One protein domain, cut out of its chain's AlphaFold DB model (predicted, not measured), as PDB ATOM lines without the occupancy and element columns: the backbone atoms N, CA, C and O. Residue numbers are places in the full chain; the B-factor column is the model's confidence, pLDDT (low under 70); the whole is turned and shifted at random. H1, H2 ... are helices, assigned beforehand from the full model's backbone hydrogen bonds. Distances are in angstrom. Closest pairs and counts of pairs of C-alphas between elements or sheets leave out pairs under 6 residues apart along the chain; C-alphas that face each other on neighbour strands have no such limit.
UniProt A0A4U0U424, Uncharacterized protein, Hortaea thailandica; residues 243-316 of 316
ATOM      1  N   GLU A 243     161.658 208.506 228.892       65.44
ATOM      2  CA  GLU A 243     162.740 208.879 229.801       65.44
ATOM      3  C   GLU A 243     163.376 207.657 230.482       65.44
ATOM      4  O   GLU A 243     164.538 207.719 230.869       65.44
ATOM      5  N   VAL A 244     162.656 206.530 230.572       63.09
ATOM      6  CA  VAL A 244     163.164 205.293 231.178       63.09
ATOM      7  C   VAL A 244     163.389 204.249 230.081       63.09
ATOM      8  O   VAL A 244     162.498 203.901 229.313       63.09
ATOM      9  N   GLU A 245     164.614 203.735 229.980       68.12
ATOM     10  CA  GLU A 245     165.019 202.796 228.921       68.12
ATOM     11  C   GLU A 245     164.419 201.384 229.073       68.12
ATOM     12  O   GLU A 245     164.579 200.545 228.183       68.12
ATOM     13  N   THR A 246     163.655 201.130 230.141       74.38
ATOM     14  CA  THR A 246     163.022 199.836 230.445       74.38
ATOM     15  C   THR A 246     162.093 199.361 229.328       74.38
ATOM     16  O   THR A 246     162.070 198.170 229.016       74.38
ATOM     17  N   GLY A 247     161.380 200.269 228.648       78.12
ATOM     18  CA  GLY A 247     160.568 199.922 227.476       78.12
ATOM     19  C   GLY A 247     161.391 199.309 226.334       78.12
ATOM     20  O   GLY A 247     161.001 198.297 225.749       78.12
ATOM     21  N   LYS A 248     162.580 199.865 226.059       82.00
ATOM     22  CA  LYS A 248     163.482 199.368 225.004       82.00
ATOM     23  C   LYS A 248     164.088 198.016 225.375       82.00
ATOM     24  O   LYS A 248     164.215 197.149 224.508       82.00
ATOM     25  N   GLU A 249     164.432 197.819 226.645       82.75
ATOM     26  CA  GLU A 249     164.968 196.549 227.146       82.75
ATOM     27  C   GLU A 249     163.930 195.422 227.081       82.75
ATOM     28  O   GLU A 249     164.243 194.329 226.610       82.75
ATOM     29  N   VAL A 250     162.673 195.691 227.453       86.31
ATOM     30  CA  VAL A 250     161.578 194.706 227.364       86.31
ATOM     31  C   VAL A 250     161.278 194.330 225.911       86.31
ATOM     32  O   VAL A 250     161.071 193.153 225.598       86.31
ATOM     33  N   GLU A 251     161.305 195.292 224.987       85.81
ATOM     34  CA  GLU A 251     161.179 194.995 223.557       85.81
ATOM     35  C   GLU A 251     162.349 194.158 223.028       85.81
ATOM     36  O   GLU A 251     162.139 193.207 222.263       85.81
ATOM     37  N   ALA A 252     163.582 194.484 223.422       88.62
ATOM     38  CA  ALA A 252     164.766 193.721 223.044       88.62
ATOM     39  C   ALA A 252     164.698 192.284 223.587       88.62
ATOM     40  O   ALA A 252     164.943 191.327 222.844       88.62
ATOM     41  N   GLU A 253     164.271 192.109 224.838       91.38
ATOM     42  CA  GLU A 253     164.059 190.802 225.454       91.38
ATOM     43  C   GLU A 253     162.970 190.002 224.715       91.38
ATOM     44  O   GLU A 253     163.157 188.821 224.409       91.38
ATOM     45  N   ALA A 254     161.851 190.634 224.349       92.25
ATOM     46  CA  ALA A 254     160.787 189.993 223.575       92.25
ATOM     47  C   ALA A 254     161.273 189.537 222.188       92.25
ATOM     48  O   ALA A 254     160.910 188.449 221.725       92.25
ATOM     49  N   ARG A 255     162.141 190.325 221.535       94.94
ATOM     50  CA  ARG A 255     162.779 189.948 220.263       94.94
ATOM     51  C   ARG A 255     163.690 188.733 220.436       94.94
ATOM     52  O   ARG A 255     163.562 187.783 219.661       94.94
ATOM     53  N   LEU A 256     164.538 188.717 221.466       96.00
ATOM     54  CA  LEU A 256     165.415 187.583 221.798       96.00
ATOM     55  C   LEU A 256     164.608 186.316 222.121       96.00
ATOM     56  O   LEU A 256     164.862 185.257 221.541       96.00
ATOM     57  N   LYS A 257     163.555 186.431 222.941       96.44
ATOM     58  CA  LYS A 257     162.595 185.343 223.205       96.44
ATOM     59  C   LYS A 257     161.947 184.845 221.912       96.44
ATOM     60  O   LYS A 257     161.792 183.640 221.729       96.44
ATOM     61  N   GLY A 258     161.589 185.743 220.995       96.69
ATOM     62  CA  GLY A 258     161.037 185.399 219.684       96.69
ATOM     63  C   GLY A 258     162.011 184.609 218.807       96.69
ATOM     64  O   GLY A 258     161.615 183.609 218.206       96.69
ATOM     65  N   VAL A 259     163.282 185.012 218.752       96.69
ATOM     66  CA  VAL A 259     164.336 184.291 218.017       96.69
ATOM     67  C   VAL A 259     164.561 182.900 218.613       96.69
ATOM     68  O   VAL A 259     164.529 181.917 217.872       96.69
ATOM     69  N   ALA A 260     164.674 182.790 219.939       96.19
ATOM     70  CA  ALA A 260     164.833 181.507 220.622       96.19
ATOM     71  C   ALA A 260     163.632 180.574 220.386       96.19
ATOM     72  O   ALA A 260     163.807 179.423 219.987       96.19
ATOM     73  N   ARG A 261     162.399 181.082 220.535       96.12
ATOM     74  CA  ARG A 261     161.165 180.324 220.255       96.12
ATOM     75  C   ARG A 261     161.124 179.824 218.812       96.12
ATOM     76  O   ARG A 261     160.795 178.664 218.585       96.12
ATOM     77  N   ARG A 262     161.488 180.664 217.834       95.69
ATOM     78  CA  ARG A 262     161.577 180.253 216.420       95.69
ATOM     79  C   ARG A 262     162.619 179.150 216.219       95.69
ATOM     80  O   ARG A 262     162.344 178.221 215.465       95.69
ATOM     81  N   GLY A 263     163.762 179.217 216.901       94.44
ATOM     82  CA  GLY A 263     164.766 178.147 216.910       94.44
ATOM     83  C   GLY A 263     164.200 176.822 217.428       94.44
ATOM     84  O   GLY A 263     164.281 175.808 216.740       94.44
ATOM     85  N   VAL A 264     163.524 176.846 218.581       95.44
ATOM     86  CA  VAL A 264     162.880 175.657 219.171       95.44
ATOM     87  C   VAL A 264     161.819 175.069 218.238       95.44
ATOM     88  O   VAL A 264     161.796 173.860 218.022       95.44
ATOM     89  N   VAL A 265     160.971 175.905 217.632       95.88
ATOM     90  CA  VAL A 265     159.931 175.444 216.695       95.88
ATOM     91  C   VAL A 265     160.542 174.828 215.433       95.88
ATOM     92  O   VAL A 265     160.049 173.805 214.959       95.88
ATOM     93  N   ARG A 266     161.629 175.399 214.896       93.62
ATOM     94  CA  ARG A 266     162.344 174.830 213.740       93.62
ATOM     95  C   ARG A 266     162.928 173.459 214.061       93.62
ATOM     96  O   ARG A 266     162.718 172.532 213.286       93.62
ATOM     97  N   LEU A 267     163.582 173.312 215.214       92.06
ATOM     98  CA  LEU A 267     164.129 172.030 215.661       92.06
ATOM     99  C   LEU A 267     163.023 170.999 215.910       92.06
ATOM    100  O   LEU A 267     163.122 169.869 215.444       92.06
ATOM    101  N   PHE A 268     161.933 171.393 216.569       95.12
ATOM    102  CA  PHE A 268     160.796 170.508 216.819       95.12
ATOM    103  C   PHE A 268     160.155 170.010 215.518       95.12
ATOM    104  O   PHE A 268     159.896 168.816 215.363       95.12
ATOM    105  N   ASN A 269     159.946 170.904 214.550       93.88
ATOM    106  CA  ASN A 269     159.391 170.539 213.249       93.88
ATOM    107  C   ASN A 269     160.363 169.681 212.430       93.88
ATOM    108  O   ASN A 269     159.916 168.746 211.770       93.88
ATOM    109  N   ALA A 270     161.670 169.948 212.499       90.88
ATOM    110  CA  ALA A 270     162.689 169.128 211.850       90.88
ATOM    111  C   ALA A 270     162.724 167.707 212.434       90.88
ATOM    112  O   ALA A 270     162.676 166.741 211.677       90.88
ATOM    113  N   VAL A 271     162.723 167.568 213.764       90.19
ATOM    114  CA  VAL A 271     162.684 166.265 214.450       90.19
ATOM    115  C   VAL A 271     161.401 165.511 214.109       90.19
ATOM    116  O   VAL A 271     161.457 164.335 213.760       90.19
ATOM    117  N   ARG A 272     160.245 166.186 214.132       92.06
ATOM    118  CA  ARG A 272     158.967 165.569 213.756       92.06
ATOM    119  C   ARG A 272     158.959 165.123 212.292       92.06
ATOM    120  O   ARG A 272     158.488 164.030 211.994       92.06
ATOM    121  N   ALA A 273     159.479 165.942 211.379       89.81
ATOM    122  CA  ALA A 273     159.579 165.589 209.967       89.81
ATOM    123  C   ALA A 273     160.529 164.403 209.745       89.81
ATOM    124  O   ALA A 273     160.204 163.515 208.964       89.81
ATOM    125  N   ALA A 274     161.662 164.356 210.450       87.00
ATOM    126  CA  ALA A 274     162.603 163.241 210.389       87.00
ATOM    127  C   ALA A 274     162.002 161.943 210.945       87.00
ATOM    128  O   ALA A 274     162.180 160.892 210.341       87.00
ATOM    129  N   GLN A 275     161.229 162.011 212.033       88.38
ATOM    130  CA  GLN A 275     160.499 160.857 212.565       88.38
ATOM    131  C   GLN A 275     159.477 160.324 211.557       88.38
ATOM    132  O   GLN A 275     159.478 159.135 211.259       88.38
ATOM    133  N   VAL A 276     158.653 161.199 210.971       91.31
ATOM    134  CA  VAL A 276     157.641 160.790 209.980       91.31
ATOM    135  C   VAL A 276     158.289 160.234 208.707       91.31
ATOM    136  O   VAL A 276     157.799 159.248 208.163       91.31
ATOM    137  N   LYS A 277     159.400 160.823 208.243       86.62
ATOM    138  CA  LYS A 277     160.166 160.306 207.097       86.62
ATOM    139  C   LYS A 277     160.823 158.962 207.406       86.62
ATOM    140  O   LYS A 277     160.662 158.038 206.624       86.62
ATOM    141  N   GLY A 278     161.460 158.818 208.568       84.38
ATOM    142  CA  GLY A 278     162.052 157.554 209.008       84.38
ATOM    143  C   GLY A 278     161.010 156.446 209.178       84.38
ATOM    144  O   GLY A 278     161.254 155.312 208.784       84.38
ATOM    145  N   GLU A 279     159.816 156.760 209.686       85.81
ATOM    146  CA  GLU A 279     158.702 155.806 209.739       85.81
ATOM    147  C   GLU A 279     158.169 155.446 208.346       85.81
ATOM    148  O   GLU A 279     157.844 154.283 208.106       85.81
ATOM    149  N   ALA A 280     158.071 156.410 207.425       85.31
ATOM    150  CA  ALA A 280     157.635 156.162 206.052       85.31
ATOM    151  C   ALA A 280     158.642 155.294 205.279       85.31
ATOM    152  O   ALA A 280     158.242 154.326 204.634       85.31
ATOM    153  N   GLU A 281     159.937 155.585 205.402       82.12
ATOM    154  CA  GLU A 281     161.029 154.809 204.806       82.12
ATOM    155  C   GLU A 281     161.121 153.414 205.433       82.12
ATOM    156  O   GLU A 281     161.181 152.418 204.716       82.12
ATOM    157  N   ALA A 282     161.013 153.302 206.760       80.38
ATOM    158  CA  ALA A 282     160.965 152.006 207.433       80.38
ATOM    159  C   ALA A 282     159.738 151.181 207.013       80.38
ATOM    160  O   ALA A 282     159.840 149.965 206.864       80.38
ATOM    161  N   ARG A 283     158.572 151.809 206.800       81.56
ATOM    162  CA  ARG A 283     157.378 151.130 206.263       81.56
ATOM    163  C   ARG A 283     157.573 150.681 204.815       81.56
ATOM    164  O   ARG A 283     157.142 149.579 204.493       81.56
ATOM    165  N   ALA A 284     158.229 151.482 203.975       81.44
ATOM    166  CA  ALA A 284     158.545 151.111 202.595       81.44
ATOM    167  C   ALA A 284     159.502 149.906 202.536       81.44
ATOM    168  O   ALA A 284     159.199 148.922 201.871       81.44
ATOM    169  N   VAL A 285     160.582 149.924 203.325       76.50
ATOM    170  CA  VAL A 285     161.551 148.814 203.419       76.50
ATOM    171  C   VAL A 285     160.923 147.556 204.034       76.50
ATOM    172  O   VAL A 285     161.212 146.439 203.608       76.50
ATOM    173  N   LYS A 286     160.012 147.707 205.008       73.62
ATOM    174  CA  LYS A 286     159.215 146.584 205.539       73.62
ATOM    175  C   LYS A 286     158.262 146.012 204.488       73.62
ATOM    176  O   LYS A 286     158.076 144.800 204.461       73.62
ATOM    177  N   GLY A 287     157.702 146.855 203.618       77.19
ATOM    178  CA  GLY A 287     156.909 146.435 202.459       77.19
ATOM    179  C   GLY A 287     157.723 145.675 201.406       77.19
ATOM    180  O   GLY A 287     157.188 144.784 200.757       77.19
ATOM    181  N   GLU A 288     159.021 145.966 201.294       76.56
ATOM    182  CA  GLU A 288     159.967 145.268 200.411       76.56
ATOM    183  C   GLU A 288     160.407 143.891 200.958       76.56
ATOM    184  O   GLU A 288     161.012 143.093 200.248       76.56
ATOM    185  N   GLY A 289     160.048 143.552 202.204       68.44
ATOM    186  CA  GLY A 289     160.098 142.172 202.703       68.44
ATOM    187  C   GLY A 289     161.501 141.586 202.919       68.44
ATOM    188  O   GLY A 289     161.664 140.366 202.900       68.44
ATOM    189  N   VAL A 290     162.524 142.415 203.149       67.69
ATOM    190  CA  VAL A 290     163.899 141.935 203.377       67.69
ATOM    191  C   VAL A 290     164.037 141.289 204.766       67.69
ATOM    192  O   VAL A 290     163.971 141.947 205.809       67.69
ATOM    193  N   VAL A 291     164.264 139.974 204.797       62.78
ATOM    194  CA  VAL A 291     164.411 139.183 206.030       62.78
ATOM    195  C   VAL A 291     165.746 139.511 206.720       62.78
ATOM    196  O   VAL A 291     166.812 139.407 206.120       62.78
ATOM    197  N   GLY A 292     165.700 139.909 207.998       70.00
ATOM    198  CA  GLY A 292     166.881 140.293 208.795       70.00
ATOM    199  C   GLY A 292     167.076 141.803 209.000       70.00
ATOM    200  O   GLY A 292     168.094 142.216 209.561       70.00
ATOM    201  N   ALA A 293     166.097 142.619 208.595       66.69
ATOM    202  CA  ALA A 293     166.140 144.079 208.690       66.69
ATOM    203  C   ALA A 293     166.385 144.618 210.114       66.69
ATOM    204  O   ALA A 293     167.124 145.580 210.257       66.69
ATOM    205  N   GLY A 294     165.886 143.971 211.175       75.44
ATOM    206  CA  GLY A 294     165.877 144.551 212.531       75.44
ATOM    207  C   GLY A 294     167.245 144.973 213.099       75.44
ATOM    208  O   GLY A 294     167.395 146.100 213.555       75.44
ATOM    209  N   ARG A 295     168.282 144.118 213.028       75.88
ATOM    210  CA  ARG A 295     169.623 144.452 213.574       75.88
ATOM    211  C   ARG A 295     170.396 145.459 212.713       75.88
ATOM    212  O   ARG A 295     171.310 146.117 213.205       75.88
ATOM    213  N   ARG A 296     170.077 145.542 211.417       70.62
ATOM    214  CA  ARG A 296     170.669 146.528 210.498       70.62
ATOM    215  C   ARG A 296     169.943 147.870 210.611       70.62
ATOM    216  O   ARG A 296     170.609 148.894 210.636       70.62
ATOM    217  N   GLU A 297     168.621 147.852 210.764       76.44
ATOM    218  CA  GLU A 297     167.754 149.017 210.985       76.44
ATOM    219  C   GLU A 297     168.109 149.736 212.292       76.44
ATOM    220  O   GLU A 297     168.168 150.959 212.301       76.44
ATOM    221  N   GLU A 298     168.443 149.013 213.368       80.50
ATOM    222  CA  GLU A 298     168.880 149.617 214.636       80.50
ATOM    223  C   GLU A 298     170.209 150.382 214.495       80.50
ATOM    224  O   GLU A 298     170.278 151.565 214.828       80.50
ATOM    225  N   ARG A 299     171.238 149.764 213.891       79.56
ATOM    226  CA  ARG A 299     172.541 150.416 213.647       79.56
ATOM    227  C   ARG A 299     172.440 151.571 212.653       79.56
ATOM    228  O   ARG A 299     173.041 152.618 212.859       79.56
ATOM    229  N   VAL A 300     171.668 151.404 211.579       77.19
ATOM    230  CA  VAL A 300     171.406 152.484 210.615       77.19
ATOM    231  C   VAL A 300     170.593 153.594 211.275       77.19
ATOM    232  O   VAL A 300     170.853 154.762 211.020       77.19
ATOM    233  N   GLY A 301     169.673 153.261 212.178       82.06
ATOM    234  CA  GLY A 301     168.909 154.219 212.967       82.06
ATOM    235  C   GLY A 301     169.785 155.045 213.907       82.06
ATOM    236  O   GLY A 301     169.582 156.250 214.014       82.06
ATOM    237  N   GLU A 302     170.777 154.444 214.563       83.56
ATOM    238  CA  GLU A 302     171.750 155.162 215.400       83.56
ATOM    239  C   GLU A 302     172.651 156.088 214.573       83.56
ATOM    240  O   GLU A 302     172.781 157.270 214.901       83.56
ATOM    241  N   MET A 303     173.184 155.594 213.452       78.19
ATOM    242  CA  MET A 303     174.016 156.389 212.539       78.19
ATOM    243  C   MET A 303     173.217 157.508 211.855       78.19
ATOM    244  O   MET A 303     173.723 158.610 211.659       78.19
ATOM    245  N   SER A 304     171.947 157.253 211.542       79.38
ATOM    246  CA  SER A 304     171.024 158.226 210.952       79.38
ATOM    247  C   SER A 304     170.633 159.315 211.956       79.38
ATOM    248  O   SER A 304     170.626 160.493 211.608       79.38
ATOM    249  N   LYS A 305     170.410 158.969 213.234       83.12
ATOM    250  CA  LYS A 305     170.172 159.956 214.304       83.12
ATOM    251  C   LYS A 305     171.391 160.849 214.533       83.12
ATOM    252  O   LYS A 305     171.231 162.059 214.663       83.12
ATOM    253  N   GLN A 306     172.594 160.276 214.564       83.88
ATOM    254  CA  GLN A 306     173.834 161.042 214.722       83.88
ATOM    255  C   GLN A 306     174.119 161.925 213.498       83.88
ATOM    256  O   GLN A 306     174.398 163.109 213.664       83.88
ATOM    257  N   GLY A 307     173.957 161.400 212.279       84.62
ATOM    258  CA  GLY A 307     174.128 162.173 211.042       84.62
ATOM    259  C   GLY A 307     173.086 163.282 210.867       84.62
ATOM    260  O   GLY A 307     173.395 164.356 210.360       84.62
ATOM    261  N   PHE A 308     171.859 163.067 211.341       77.38
ATOM    262  CA  PHE A 308     170.819 164.093 211.355       77.38
ATOM    263  C   PHE A 308     171.132 165.226 212.340       77.38
ATOM    264  O   PHE A 308     170.947 166.396 212.005       77.38
ATOM    265  N   LEU A 309     171.632 164.902 213.536       84.94
ATOM    266  CA  LEU A 309     172.071 165.916 214.498       84.94
ATOM    267  C   LEU A 309     173.284 166.698 213.985       84.94
ATOM    268  O   LEU A 309     173.325 167.909 214.183       84.94
ATOM    269  N   ASP A 310     174.209 166.037 213.286       84.88
ATOM    270  CA  ASP A 310     175.361 166.685 212.650       84.88
ATOM    271  C   ASP A 310     174.942 167.628 211.507       84.88
ATOM    272  O   ASP A 310     175.464 168.729 211.362       84.88
ATOM    273  N   LEU A 311     173.916 167.264 210.733       81.31
ATOM    274  CA  LEU A 311     173.366 168.128 209.684       81.31
ATOM    275  C   LEU A 311     172.623 169.351 210.253       81.31
ATOM    276  O   LEU A 311     172.619 170.418 209.642       81.31
ATOM    277  N   ILE A 312     172.027 169.220 211.442       79.00
ATOM    278  CA  ILE A 312     171.416 170.339 212.173       79.00
ATOM    279  C   ILE A 312     172.482 171.237 212.816       79.00
ATOM    280  O   ILE A 312     172.333 172.458 212.790       79.00
ATOM    281  N   SER A 313     173.535 170.659 213.403       82.25
ATOM    282  CA  SER A 313     174.598 171.405 214.095       82.25
ATOM    283  C   SER A 313     175.543 172.115 213.125       82.25
ATOM    284  O   SER A 313     175.992 173.222 213.416       82.25
ATOM    285  N   ARG A 314     175.807 171.514 211.960       81.88
ATOM    286  CA  ARG A 314     176.636 172.087 210.891       81.88
ATOM    287  C   ARG A 314     175.947 173.225 210.129       81.88
ATOM    288  O   ARG A 314     176.622 173.968 209.423       81.88
ATOM    289  N   GLY A 315     174.645 173.408 210.344       63.66
ATOM    290  CA  GLY A 315     173.873 174.523 209.812       63.66
ATOM    291  C   GLY A 315     173.252 174.206 208.454       63.66
ATOM    292  O   GLY A 315     173.952 173.934 207.481       63.66
ATOM    293  N   GLY A 316     171.921 174.268 208.416       53.47
ATOM    294  CA  GLY A 316     171.169 174.526 207.188       53.47
ATOM    295  C   GLY A 316     171.087 176.018 206.905       53.47
ATOM    296  O   GLY A 316     171.040 176.796 207.889       53.47
TER     297      GLY A 316
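AT A GLANCE: This is residues 243 to 316 of the 316 residues of an uncharacterized protein of Hortaea thailandica (UniProt A0A4U0U424). One very long helix, H1, makes the axis of a rod, and a shorter helix, H2, folds back loosely beside its later part after a tight link, like a hairpin with one long arm. Residues 243 to 266, of which 246 to 266 belong to H1, stick out free. The printed part has 74 residues with two named helices, H1 then H2, and no named strand; its class is all helix. It is extended, with a radius of gyration of the C-alphas of 20.2 A, and spans 74 by 20 by 17 A.

HOW THE PARTS SIT: H1, residues 246 to 287, and H2, residues 293 to 313, are near each other, with 21 pairs of C-alphas within 10 A and the closest 8.0 A apart. In H1 every O i to N i+4 pair is within hydrogen-bond range; in H2, 16 of 17 are.

IN THESE COORDINATES: H1 measures 60.6 A from C-alpha 246 at (163.022, 199.836, 230.445) to C-alpha 287 at (156.909, 146.435, 202.459). H2 measures 29.1 A and ends with C-alpha 313 at (174.598, 171.405, 214.095).

THE WHOLE: The C-alphas of Glu 243 and Val 291, the two farthest apart, are 73.7 A apart. The printed part has no cut. Residues 243 to 245, 289 to 291, 293 and 315 to 316 have pLDDT under 70.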